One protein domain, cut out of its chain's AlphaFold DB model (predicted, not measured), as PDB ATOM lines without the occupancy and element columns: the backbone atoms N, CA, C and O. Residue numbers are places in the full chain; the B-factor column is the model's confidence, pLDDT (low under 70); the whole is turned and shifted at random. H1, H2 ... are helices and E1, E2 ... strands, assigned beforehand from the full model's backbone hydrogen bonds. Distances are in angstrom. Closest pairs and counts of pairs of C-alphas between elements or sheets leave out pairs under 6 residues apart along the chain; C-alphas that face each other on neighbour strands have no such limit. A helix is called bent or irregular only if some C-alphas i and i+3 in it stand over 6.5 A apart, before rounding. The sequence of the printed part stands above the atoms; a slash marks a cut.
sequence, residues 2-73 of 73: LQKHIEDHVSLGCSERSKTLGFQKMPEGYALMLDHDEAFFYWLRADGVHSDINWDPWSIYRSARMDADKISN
ATOM      1  N   LEU A   2      11.937  34.358  23.008       95.75
ATOM      2  CA  LEU A   2      13.123  35.078  23.509       95.75
ATOM      3  C   LEU A   2      13.756  36.046  22.492       95.75
ATOM      4  O   LEU A   2      13.926  37.215  22.805       95.75
ATOM      5  N   GLN A   3      14.034  35.586  21.267       97.12
ATOM      6  CA  GLN A   3      14.646  36.421  20.222       97.12
ATOM      7  C   GLN A   3      13.872  37.722  19.955       97.12
ATOM      8  O   GLN A   3      14.480  38.773  19.796       97.12
ATOM      9  N   LYS A   4      12.536  37.666  19.980       97.31
ATOM     10  CA  LYS A   4      11.686  38.845  19.794       97.31
ATOM     11  C   LYS A   4      11.870  39.846  20.937       97.31
ATOM     12  O   LYS A   4      12.037  41.027  20.684       97.31
ATOM     13  N   HIS A   5      11.893  39.375  22.183       97.88
ATOM     14  CA  HIS A   5      12.116  40.251  23.335       97.88
ATOM     15  C   HIS A   5      13.524  40.858  23.339       97.88
ATOM     16  O   HIS A   5      13.681  42.021  23.697       97.88
ATOM     17  N   ILE A   6      14.540  40.109  22.894       98.06
ATOM     18  CA  ILE A   6      15.889  40.659  22.696       98.06
ATOM     19  C   ILE A   6      15.838  41.803  21.679       98.06
ATOM     20  O   ILE A   6      16.355  42.881  21.957       98.06
ATOM     21  N   GLU A   7      15.199  41.596  20.526       98.12
ATOM     22  CA  GLU A   7      15.059  42.618  19.480       98.12
ATOM     23  C   GLU A   7      14.301  43.858  19.973       98.12
ATOM     24  O   GLU A   7      14.755  44.977  19.734       98.12
ATOM     25  N   ASP A   8      13.211  43.670  20.723       97.88
ATOM     26  CA  ASP A   8      12.450  44.764  21.334       97.88
ATOM     27  C   ASP A   8      13.349  45.598  22.266       97.88
ATOM     28  O   ASP A   8      13.402  46.822  22.153       97.88
ATOM     29  N   HIS A   9      14.130  44.957  23.139       97.81
ATOM     30  CA  HIS A   9      15.043  45.654  24.052       97.81
ATOM     31  C   HIS A   9      16.204  46.334  23.316       97.81
ATOM     32  O   HIS A   9      16.598  47.447  23.671       97.81
ATOM     33  N   VAL A  10      16.736  45.701  22.270       98.06
ATOM     34  CA  VAL A  10      17.776  46.298  21.420       98.06
ATOM     35  C   VAL A  10      17.252  47.545  20.712       98.06
ATOM     36  O   VAL A  10      17.960  48.547  20.632       98.06
ATOM     37  N   SER A  11      15.990  47.543  20.274       97.94
ATOM     38  CA  SER A  11      15.356  48.728  19.682       97.94
ATOM     39  C   SER A  11      15.231  49.911  20.657       97.94
ATOM     40  O   SER A  11      15.191  51.060  20.222       97.94
ATOM     41  N   LEU A  12      15.233  49.640  21.968       96.75
ATOM     42  CA  LEU A  12      15.211  50.634  23.048       96.75
ATOM     43  C   LEU A  12      16.616  51.084  23.489       96.75
ATOM     44  O   LEU A  12      16.745  51.824  24.461       96.75
ATOM     45  N   GLY A  13      17.667  50.641  22.796       97.44
ATOM     46  CA  GLY A  13      19.056  51.011  23.076       97.44
ATOM     47  C   GLY A  13      19.811  50.044  23.989       97.44
ATOM     48  O   GLY A  13      20.977  50.286  24.271       97.44
ATOM     49  N   CYS A  14      19.202  48.938  24.428       97.94
ATOM     50  CA  CYS A  14      19.929  47.893  25.157       97.94
ATOM     51  C   CYS A  14      20.813  47.063  24.207       97.94
ATOM     52  O   CYS A  14      20.659  47.097  22.986       97.94
ATOM     53  N   SER A  15      21.710  46.240  24.753       97.94
ATOM     54  CA  SER A  15      22.520  45.313  23.950       97.94
ATOM     55  C   SER A  15      22.539  43.897  24.514       97.94
ATOM     56  O   SER A  15      22.625  43.688  25.721       97.94
ATOM     57  N   GLU A  16      22.488  42.897  23.634       97.62
ATOM     58  CA  GLU A  16      22.687  41.506  24.040       97.62
ATOM     59  C   GLU A  16      24.177  41.246  24.313       97.62
ATOM     60  O   GLU A  16      25.049  41.499  23.477       97.62
ATOM     61  N   ARG A  17      24.477  40.696  25.490       97.25
ATOM     62  CA  ARG A  17      25.827  40.370  25.959       97.25
ATOM     63  C   ARG A  17      25.996  38.901  26.342       97.25
ATOM     64  O   ARG A  17      27.000  38.555  26.941       97.25
ATOM     65  N   SER A  18      25.113  37.994  25.920       94.94
ATOM     66  CA  SER A  18      25.204  36.547  26.217       94.94
ATOM     67  C   SER A  18      26.571  35.909  25.908       94.94
ATOM     68  O   SER A  18      26.952  34.925  26.536       94.94
ATOM     69  N   LYS A  19      27.338  36.474  24.964       92.94
ATOM     70  CA  LYS A  19      28.678  35.996  24.575       92.94
ATOM     71  C   LYS A  19      29.820  36.481  25.486       92.94
ATOM     72  O   LYS A  19      30.954  36.059  25.282       92.94
ATOM     73  N   THR A  20      29.573  37.358  26.463       91.56
ATOM     74  CA  THR A  20      30.625  37.913  27.341       91.56
ATOM     75  C   THR A  20      30.974  37.012  28.528       91.56
ATOM     76  O   THR A  20      31.989  37.237  29.180       91.56
ATOM     77  N   LEU A  21      30.203  35.945  28.772       93.38
ATOM     78  CA  LEU A  21      30.444  34.953  29.834       93.38
ATOM     79  C   LEU A  21      31.529  33.909  29.478       93.38
ATOM     80  O   LEU A  21      31.680  32.884  30.150       93.38
ATOM     81  N   GLY A  22      32.301  34.142  28.412       91.50
ATOM     82  CA  GLY A  22      33.344  33.229  27.948       91.50
ATOM     83  C   GLY A  22      32.765  31.892  27.477       91.50
ATOM     84  O   GLY A  22      31.976  31.848  26.536       91.50
ATOM     85  N   PHE A  23      33.170  30.792  28.119       93.19
ATOM     86  CA  PHE A  23      32.675  29.443  27.799       93.19
ATOM     87  C   PHE A  23      31.286  29.151  28.379       93.19
ATOM     88  O   PHE A  23      30.618  28.216  27.934       93.19
ATOM     89  N   GLN A  24      30.858  29.921  29.381       96.25
ATOM     90  CA  GLN A  24      29.576  29.720  30.035       96.25
ATOM     91  C   GLN A  24      28.450  30.300  29.174       96.25
ATOM     92  O   GLN A  24      28.563  31.395  28.630       96.25
ATOM     93  N   LYS A  25      27.340  29.565  29.073       95.69
ATOM     94  CA  LYS A  25      26.117  30.029  28.408       95.69
ATOM     95  C   LYS A  25      25.059  30.391  29.438       95.69
ATOM     96  O   LYS A  25      25.018  29.790  30.517       95.69
ATOM     97  N   MET A  26      24.192  31.333  29.073       97.19
ATOM     98  CA  MET A  26      22.957  31.582  29.813       97.19
ATOM     99  C   MET A  26      22.083  30.316  29.848       97.19
ATOM    100  O   MET A  26      22.207  29.466  28.958       97.19
ATOM    101  N   PRO A  27      21.222  30.163  30.872       96.75
ATOM    102  CA  PRO A  27      20.249  29.074  30.916       96.75
ATOM    103  C   PRO A  27      19.340  29.092  29.678       96.75
ATOM    104  O   PRO A  27      19.131  30.140  29.065       96.75
ATOM    105  N   GLU A  28      18.786  27.937  29.307       95.56
ATOM    106  CA  GLU A  28      17.858  27.859  28.177       95.56
ATOM    107  C   GLU A  28      16.660  28.791  28.394       95.56
ATOM    108  O   GLU A  28      16.061  28.810  29.465       95.56
ATOM    109  N   GLY A  29      16.329  29.587  27.375       96.50
ATOM    110  CA  GLY A  29      15.258  30.577  27.464       96.50
ATOM    111  C   GLY A  29      15.662  31.906  28.109       96.50
ATOM    112  O   GLY A  29      14.786  32.749  28.274       96.50
ATOM    113  N   TYR A  30      16.948  32.122  28.409       98.19
ATOM    114  CA  TYR A  30      17.468  33.380  28.951       98.19
ATOM    115  C   TYR A  30      18.537  33.994  28.045       98.19
ATOM    116  O   TYR A  30      19.328  33.291  27.415       98.19
ATOM    117  N   ALA A  31      18.608  35.321  28.050       98.25
ATOM    118  CA  ALA A  31      19.679  36.111  27.458       98.25
ATOM    119  C   ALA A  31      20.301  37.029  28.509       98.25
ATOM    120  O   ALA A  31      19.614  37.473  29.428       98.25
ATOM    121  N   LEU A  32      21.598  37.310  28.377       98.38
ATOM    122  CA  LEU A  32      22.254  38.356  29.157       98.38
ATOM    123  C   LEU A  32      22.151  39.652  28.363       98.38
ATOM    124  O   LEU A  32      22.582  39.702  27.212       98.38
ATOM    125  N   MET A  33      21.618  40.687  28.986       98.44
ATOM    126  CA  MET A  33      21.417  42.000  28.398       98.44
ATOM    127  C   MET A  33      22.225  43.038  29.173       98.44
ATOM    128  O   MET A  33      22.509  42.858  30.355       98.44
ATOM    129  N   LEU A  34      22.594  44.112  28.491       98.31
ATOM    130  CA  LEU A  34      23.177  45.328  29.042       98.31
ATOM    131  C   LEU A  34      22.206  46.473  28.739       98.31
ATOM    132  O   LEU A  34      21.664  46.535  27.632       98.31
ATOM    133  N   ASP A  35      21.930  47.308  29.733       97.31
ATOM    134  CA  ASP A  35      20.953  48.390  29.644       97.31
ATOM    135  C   ASP A  35      21.359  49.515  28.682       97.31
ATOM    136  O   ASP A  35      22.460  49.535  28.134       97.31
ATOM    137  N   HIS A  36      20.421  50.432  28.440       96.44
ATOM    138  CA  HIS A  36      20.590  51.538  27.494       96.44
ATOM    139  C   HIS A  36      21.710  52.523  27.863       96.44
ATOM    140  O   HIS A  36      22.278  53.154  26.976       96.44
ATOM    141  N   ASP A  37      22.043  52.621  29.152       94.75
ATOM    142  CA  ASP A  37      23.136  53.449  29.669       94.75
ATOM    143  C   ASP A  37      24.484  52.703  29.669       94.75
ATOM    144  O   ASP A  37      25.502  53.243  30.103       94.75
ATOM    145  N   GLU A  38      24.499  51.453  29.196       93.38
ATOM    146  CA  GLU A  38      25.651  50.551  29.156       93.38
ATOM    147  C   GLU A  38      26.343  50.323  30.514       93.38
ATOM    148  O   GLU A  38      27.522  49.959  30.576       93.38
ATOM    149  N   ALA A  39      25.616  50.502  31.618       95.81
ATOM    150  CA  ALA A  39      26.161  50.493  32.971       95.81
ATOM    151  C   ALA A  39      25.821  49.214  33.740       95.81
ATOM    152  O   ALA A  39      26.606  48.771  34.587       95.81
ATOM    153  N   PHE A  40      24.668  48.604  33.454       97.75
ATOM    154  CA  PHE A  40      24.179  47.473  34.227       97.75
ATOM    155  C   PHE A  40      23.654  46.334  33.361       97.75
ATOM    156  O   PHE A  40      22.931  46.509  32.380       97.75
ATOM    157  N   PHE A  41      23.997  45.124  33.778       98.38
ATOM    158  CA  PHE A  41      23.520  43.887  33.197       98.38
ATOM    159  C   PHE A  41      22.206  43.445  33.835       98.38
ATOM    160  O   PHE A  41      21.955  43.691  35.013       98.38
ATOM    161  N   TYR A  42      21.414  42.699  33.076       98.62
ATOM    162  CA  TYR A  42      20.238  41.974  33.548       98.62
ATOM    163  C   TYR A  42      20.020  40.736  32.684       98.62
ATOM    164  O   TYR A  42      20.542  40.650  31.571       98.62
ATOM    165  N   TRP A  43      19.286  39.743  33.184       98.44
ATOM    166  CA  TRP A  43      18.837  38.647  32.330       98.44
ATOM    167  C   TRP A  43      17.443  38.945  31.797       98.44
ATOM    168  O   TRP A  43      16.633  39.553  32.493       98.44
ATOM    169  N   LEU A  44      17.166  38.502  30.575       98.44
ATOM    170  CA  LEU A  44      15.853  38.559  29.937       98.44
ATOM    171  C   LEU A  44      15.403  37.139  29.607       98.44
ATOM    172  O   LEU A  44      16.164  36.380  29.009       98.44
ATOM    173  N   ARG A  45      14.183  36.780  29.996       97.44
ATOM    174  CA  ARG A  45      13.609  35.444  29.821       97.44
ATOM    175  C   ARG A  45      12.633  35.408  28.645       97.44
ATOM    176  O   ARG A  45      12.123  36.428  28.190       97.44
ATOM    177  N   ALA A  46      12.371  34.211  28.126       96.69
ATOM    178  CA  ALA A  46      11.560  33.988  26.932       96.69
ATOM    179  C   ALA A  46      10.097  34.467  27.026       96.69
ATOM    180  O   ALA A  46       9.456  34.585  25.983       96.69
ATOM    181  N   ASP A  47       9.587  34.718  28.232       95.62
ATOM    182  CA  ASP A  47       8.261  35.273  28.527       95.62
ATOM    183  C   ASP A  47       8.262  36.804  28.718       95.62
ATOM    184  O   ASP A  47       7.225  37.383  29.036       95.62
ATOM    185  N   GLY A  48       9.412  37.459  28.526       95.38
ATOM    186  CA  GLY A  48       9.578  38.906  28.656       95.38
ATOM    187  C   GLY A  48       9.896  39.381  30.075       95.38
ATOM    188  O   GLY A  48      10.129  40.570  30.271       95.38
ATOM    189  N   VAL A  49       9.945  38.482  31.066       96.75
ATOM    190  CA  VAL A  49      10.392  38.833  32.422       96.75
ATOM    191  C   VAL A  49      11.897  39.088  32.412       96.75
ATOM    192  O   VAL A  49      12.656  38.381  31.746       96.75
ATOM    193  N   HIS A  50      12.338  40.079  33.179       97.06
ATOM    194  CA  HIS A  50      13.749  40.374  33.381       97.06
ATOM    195  C   HIS A  50      14.087  40.497  34.867       97.06
ATOM    196  O   HIS A  50      13.206  40.680  35.710       97.06
ATOM    197  N   SER A  51      15.374  40.396  35.190       97.19
ATOM    198  CA  SER A  51      15.863  40.619  36.550       97.19
ATOM    199  C   SER A  51      15.947  42.093  36.922       97.19
ATOM    200  O   SER A  51      15.873  42.978  36.066       97.19
ATOM    201  N   ASP A  52      16.227  42.332  38.203       96.81
ATOM    202  CA  ASP A  52      16.907  43.551  38.632       96.81
ATOM    203  C   ASP A  52      18.286  43.666  37.959       96.81
ATOM    204  O   ASP A  52      18.896  42.667  37.553       96.81
ATOM    205  N   ILE A  53      18.779  44.896  37.855       96.38
ATOM    206  CA  ILE A  53      20.037  45.220  37.182       96.38
ATOM    207  C   ILE A  53      21.244  45.105  38.136       96.38
ATOM    208  O   ILE A  53      21.133  45.351  39.338       96.38
ATOM    209  N   ASN A  54      22.418  44.730  37.623       97.00
ATOM    210  CA  ASN A  54      23.668  44.639  38.389       97.00
ATOM    211  C   ASN A  54      24.887  44.913  37.492       97.00
ATOM    212  O   ASN A  54      24.886  44.558  36.321       97.00
ATOM    213  N   TRP A  55      25.950  45.506  38.034       96.81
ATOM    214  CA  TRP A  55      27.178  45.795  37.284       96.81
ATOM    215  C   TRP A  55      28.009  44.531  36.988       96.81
ATOM    216  O   TRP A  55      28.810  44.531  36.056       96.81
ATOM    217  N   ASP A  56      27.829  43.451  37.761       96.19
ATOM    218  CA  ASP A  56      28.537  42.179  37.564       96.19
ATOM    219  C   ASP A  56      27.708  41.200  36.700       96.19
ATOM    220  O   ASP A  56      26.691  40.673  37.176       96.19
ATOM    221  N   PRO A  57      28.148  40.859  35.471       96.38
ATOM    222  CA  PRO A  57      27.443  39.905  34.615       96.38
ATOM    223  C   PRO A  57      27.396  38.493  35.215       96.38
ATOM    224  O   PRO A  57      26.453  37.744  34.956       96.38
ATOM    225  N   TRP A  58      28.362  38.113  36.061       96.94
ATOM    226  CA  TRP A  58      28.338  36.813  36.733       96.94
ATOM    227  C   TRP A  58      27.286  36.753  37.839       96.94
ATOM    228  O   TRP A  58      26.713  35.688  38.078       96.94
ATOM    229  N   SER A  59      27.001  37.877  38.499       97.38
ATOM    230  CA  SER A  59      25.885  38.004  39.442       97.38
ATOM    231  C   SER A  59      24.549  37.762  38.741       97.38
ATOM    232  O   SER A  59      23.739  36.964  39.214       97.38
ATOM    233  N   ILE A  60      24.376  38.354  37.557       98.19
ATOM    234  CA  ILE A  60      23.195  38.152  36.714       98.19
ATOM    235  C   ILE A  60      23.092  36.714  36.204       98.19
ATOM    236  O   ILE A  60      22.019  36.119  36.246       98.19
ATOM    237  N   TYR A  61      24.198  36.103  35.784       98.00
ATOM    238  CA  TYR A  61      24.196  34.690  35.411       98.00
ATOM    239  C   TYR A  61      23.740  33.787  36.572       98.00
ATOM    240  O   TYR A  61      22.897  32.905  36.384       98.00
ATOM    241  N   ARG A  62      24.267  34.007  37.786       97.94
ATOM    242  CA  ARG A  62      23.877  33.232  38.976       97.94
ATOM    243  C   ARG A  62      22.397  33.419  39.307       97.94
ATOM    244  O   ARG A  62      21.724  32.429  39.584       97.94
ATOM    245  N   SER A  63      21.880  34.647  39.242       98.00
ATOM    246  CA  SER A  63      20.458  34.900  39.494       98.00
ATOM    247  C   SER A  63      19.561  34.278  38.418       98.00
ATOM    248  O   SER A  63      18.524  33.719  38.763       98.00
ATOM    249  N   ALA A  64      19.986  34.272  37.148       97.81
ATOM    250  CA  ALA A  64      19.279  33.590  36.061       97.81
ATOM    251  C   ALA A  64      19.208  32.077  36.295       97.81
ATOM    252  O   ALA A  64      18.157  31.469  36.113       97.81
ATOM    253  N   ARG A  65      20.310  31.456  36.739       97.62
ATOM    254  CA  ARG A  65      20.332  30.032  37.110       97.62
ATOM    255  C   ARG A  65      19.370  29.731  38.256       97.62
ATOM    256  O   ARG A  65      18.589  28.796  38.145       97.62
ATOM    257  N   MET A  66      19.395  30.540  39.315       97.38
ATOM    258  CA  MET A  66      18.487  30.375  40.454       97.38
ATOM    259  C   MET A  66      17.017  30.511  40.054       97.38
ATOM    260  O   MET A  66      16.170  29.814  40.601       97.38
ATOM    261  N   ASP A  67      16.703  31.427  39.139       97.62
ATOM    262  CA  ASP A  67      15.353  31.600  38.607       97.62
ATOM    263  C   ASP A  67      14.935  30.405  37.733       97.62
ATOM    264  O   ASP A  67      13.877  29.824  37.961       97.62
ATOM    265  N   ALA A  68      15.802  29.952  36.823       96.81
ATOM    266  CA  ALA A  68      15.547  28.780  35.983       96.81
ATOM    267  C   ALA A  68      15.306  27.503  36.811       96.81
ATOM    268  O   ALA A  68      14.393  26.726  36.519       96.81
ATOM    269  N   ASP A  69      16.084  27.310  37.880       96.00
ATOM    270  CA  ASP A  69      15.939  26.173  38.793       96.00
ATOM    271  C   ASP A  69      14.598  26.218  39.565       96.00
ATOM    272  O   ASP A  69      14.064  25.169  39.923       96.00
ATOM    273  N   LYS A  70      14.006  27.403  39.797       93.56
ATOM    274  CA  LYS A  70      12.673  27.538  40.422       93.56
ATOM    275  C   LYS A  70      11.528  27.198  39.476       93.56
ATOM    276  O   LYS A  70      10.505  26.724  39.940       93.56
ATOM    277  N   ILE A  71      11.681  27.481  38.185       87.06
ATOM    278  CA  ILE A  71      10.646  27.222  37.166       87.06
ATOM    279  C   ILE A  71      10.633  25.747  36.758       87.06
ATOM    280  O   ILE A  71       9.622  25.232  36.294       87.06
ATOM    281  N   SER A  72      11.772  25.074  36.911       74.25
ATOM    282  CA  SER A  72      11.938  23.667  36.544       74.25
ATOM    283  C   SER A  72      11.408  22.690  37.608       74.25
ATOM    284  O   SER A  72      11.436  21.483  37.373       74.25
ATOM    285  N   ASN A  73      10.955  23.196  38.761       53.47
ATOM    286  CA  ASN A  73      10.353  22.448  39.872       53.47
ATOM    287  C   ASN A  73       8.865  22.781  40.004       53.47
ATOM    288  O   ASN A  73       8.103  21.868  40.392       53.47
TER     289      ASN A  73
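Overview. This is residues 2 to 73 of the 73 residues of an uncharacterized protein of viral metagenome (UniProt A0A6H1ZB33). A small antiparallel hairpin, E1 and E2, makes the middle of this domain, with helix H1 packed on one side of it, running roughly along E1, and the longer helix H3 on the other side, running roughly along E2. The very short H2 sits by E1, and residues 15 to 16 pair with E1 as strands do. The printed part has 72 residues with three named helices and two named strands, in the order H1 H2 E1 E2 H3, and its class is mixed, helices and strands. It is compact, with a radius of gyration of the C-alphas of 11.2 A, and rounded, spanning 34 by 23 by 22 A.

Arrangement. The sheet is the hairpin of E1, residues 30 to 34, and E2, residues 41 to 45, antiparallel with 150 degrees between their directions. N 31 and O 44 are 2.8 A apart and N 42 and O 33 are 2.9 A apart, both within hydrogen-bond range. Residues 15 to 16 form a short antiparallel pairing with residues 33 to 34 of E1. H3, residues 57 to 71, has 7 pairs of C-alphas within 8 A of E2, the closest being those of Phe 41 and Pro 57, 5.8 A apart. Between H3 and E1 the closest C-alphas are those of Ala 64 and Tyr 30, 7.3 A apart. H1, residues 2 to 11, is nearest to E2 at the C-alphas of Leu 2 and Arg 45, 6.3 A apart. H1 and H3 are apart. The closest C-alphas of E1 and H2, residues 18 to 21, are those of Leu 32 and Ser 18, 4.5 A apart. H2 and H3 are close but not clearly touching, with the C-alphas of Leu 21 and Trp 58 closest at 7.4 A. In H1 and H3 every O i to N i+4 pair is within hydrogen-bond range; H2 is too short for such a pair, and its one O i to N i+3 pair is not within range.

Along the chain. E1 is 13.2 A long from first to last C-alpha and begins at C-alpha 30 (17.468, 33.380, 28.951). E2 measures 13.5 A. H3 measures 21.2 A and ends at C-alpha 71 (10.646, 27.222, 37.166). H1 measures 14.4 A from C-alpha 2 (13.123, 35.078, 23.509). H2 is only just irregular: its C-alphas 18 and 21 are 6.6 A apart.

Size, cuts and confidence. The C-alphas of Asp 37 and Asn 73 are the two farthest apart, at 35.1 A. The printed part has no cut. The link from E2 to H3 is long, with 11 residues; the other links are short. The mean pLDDT of the printed part is 95.7, and residue 73, the chain's last, is under 70.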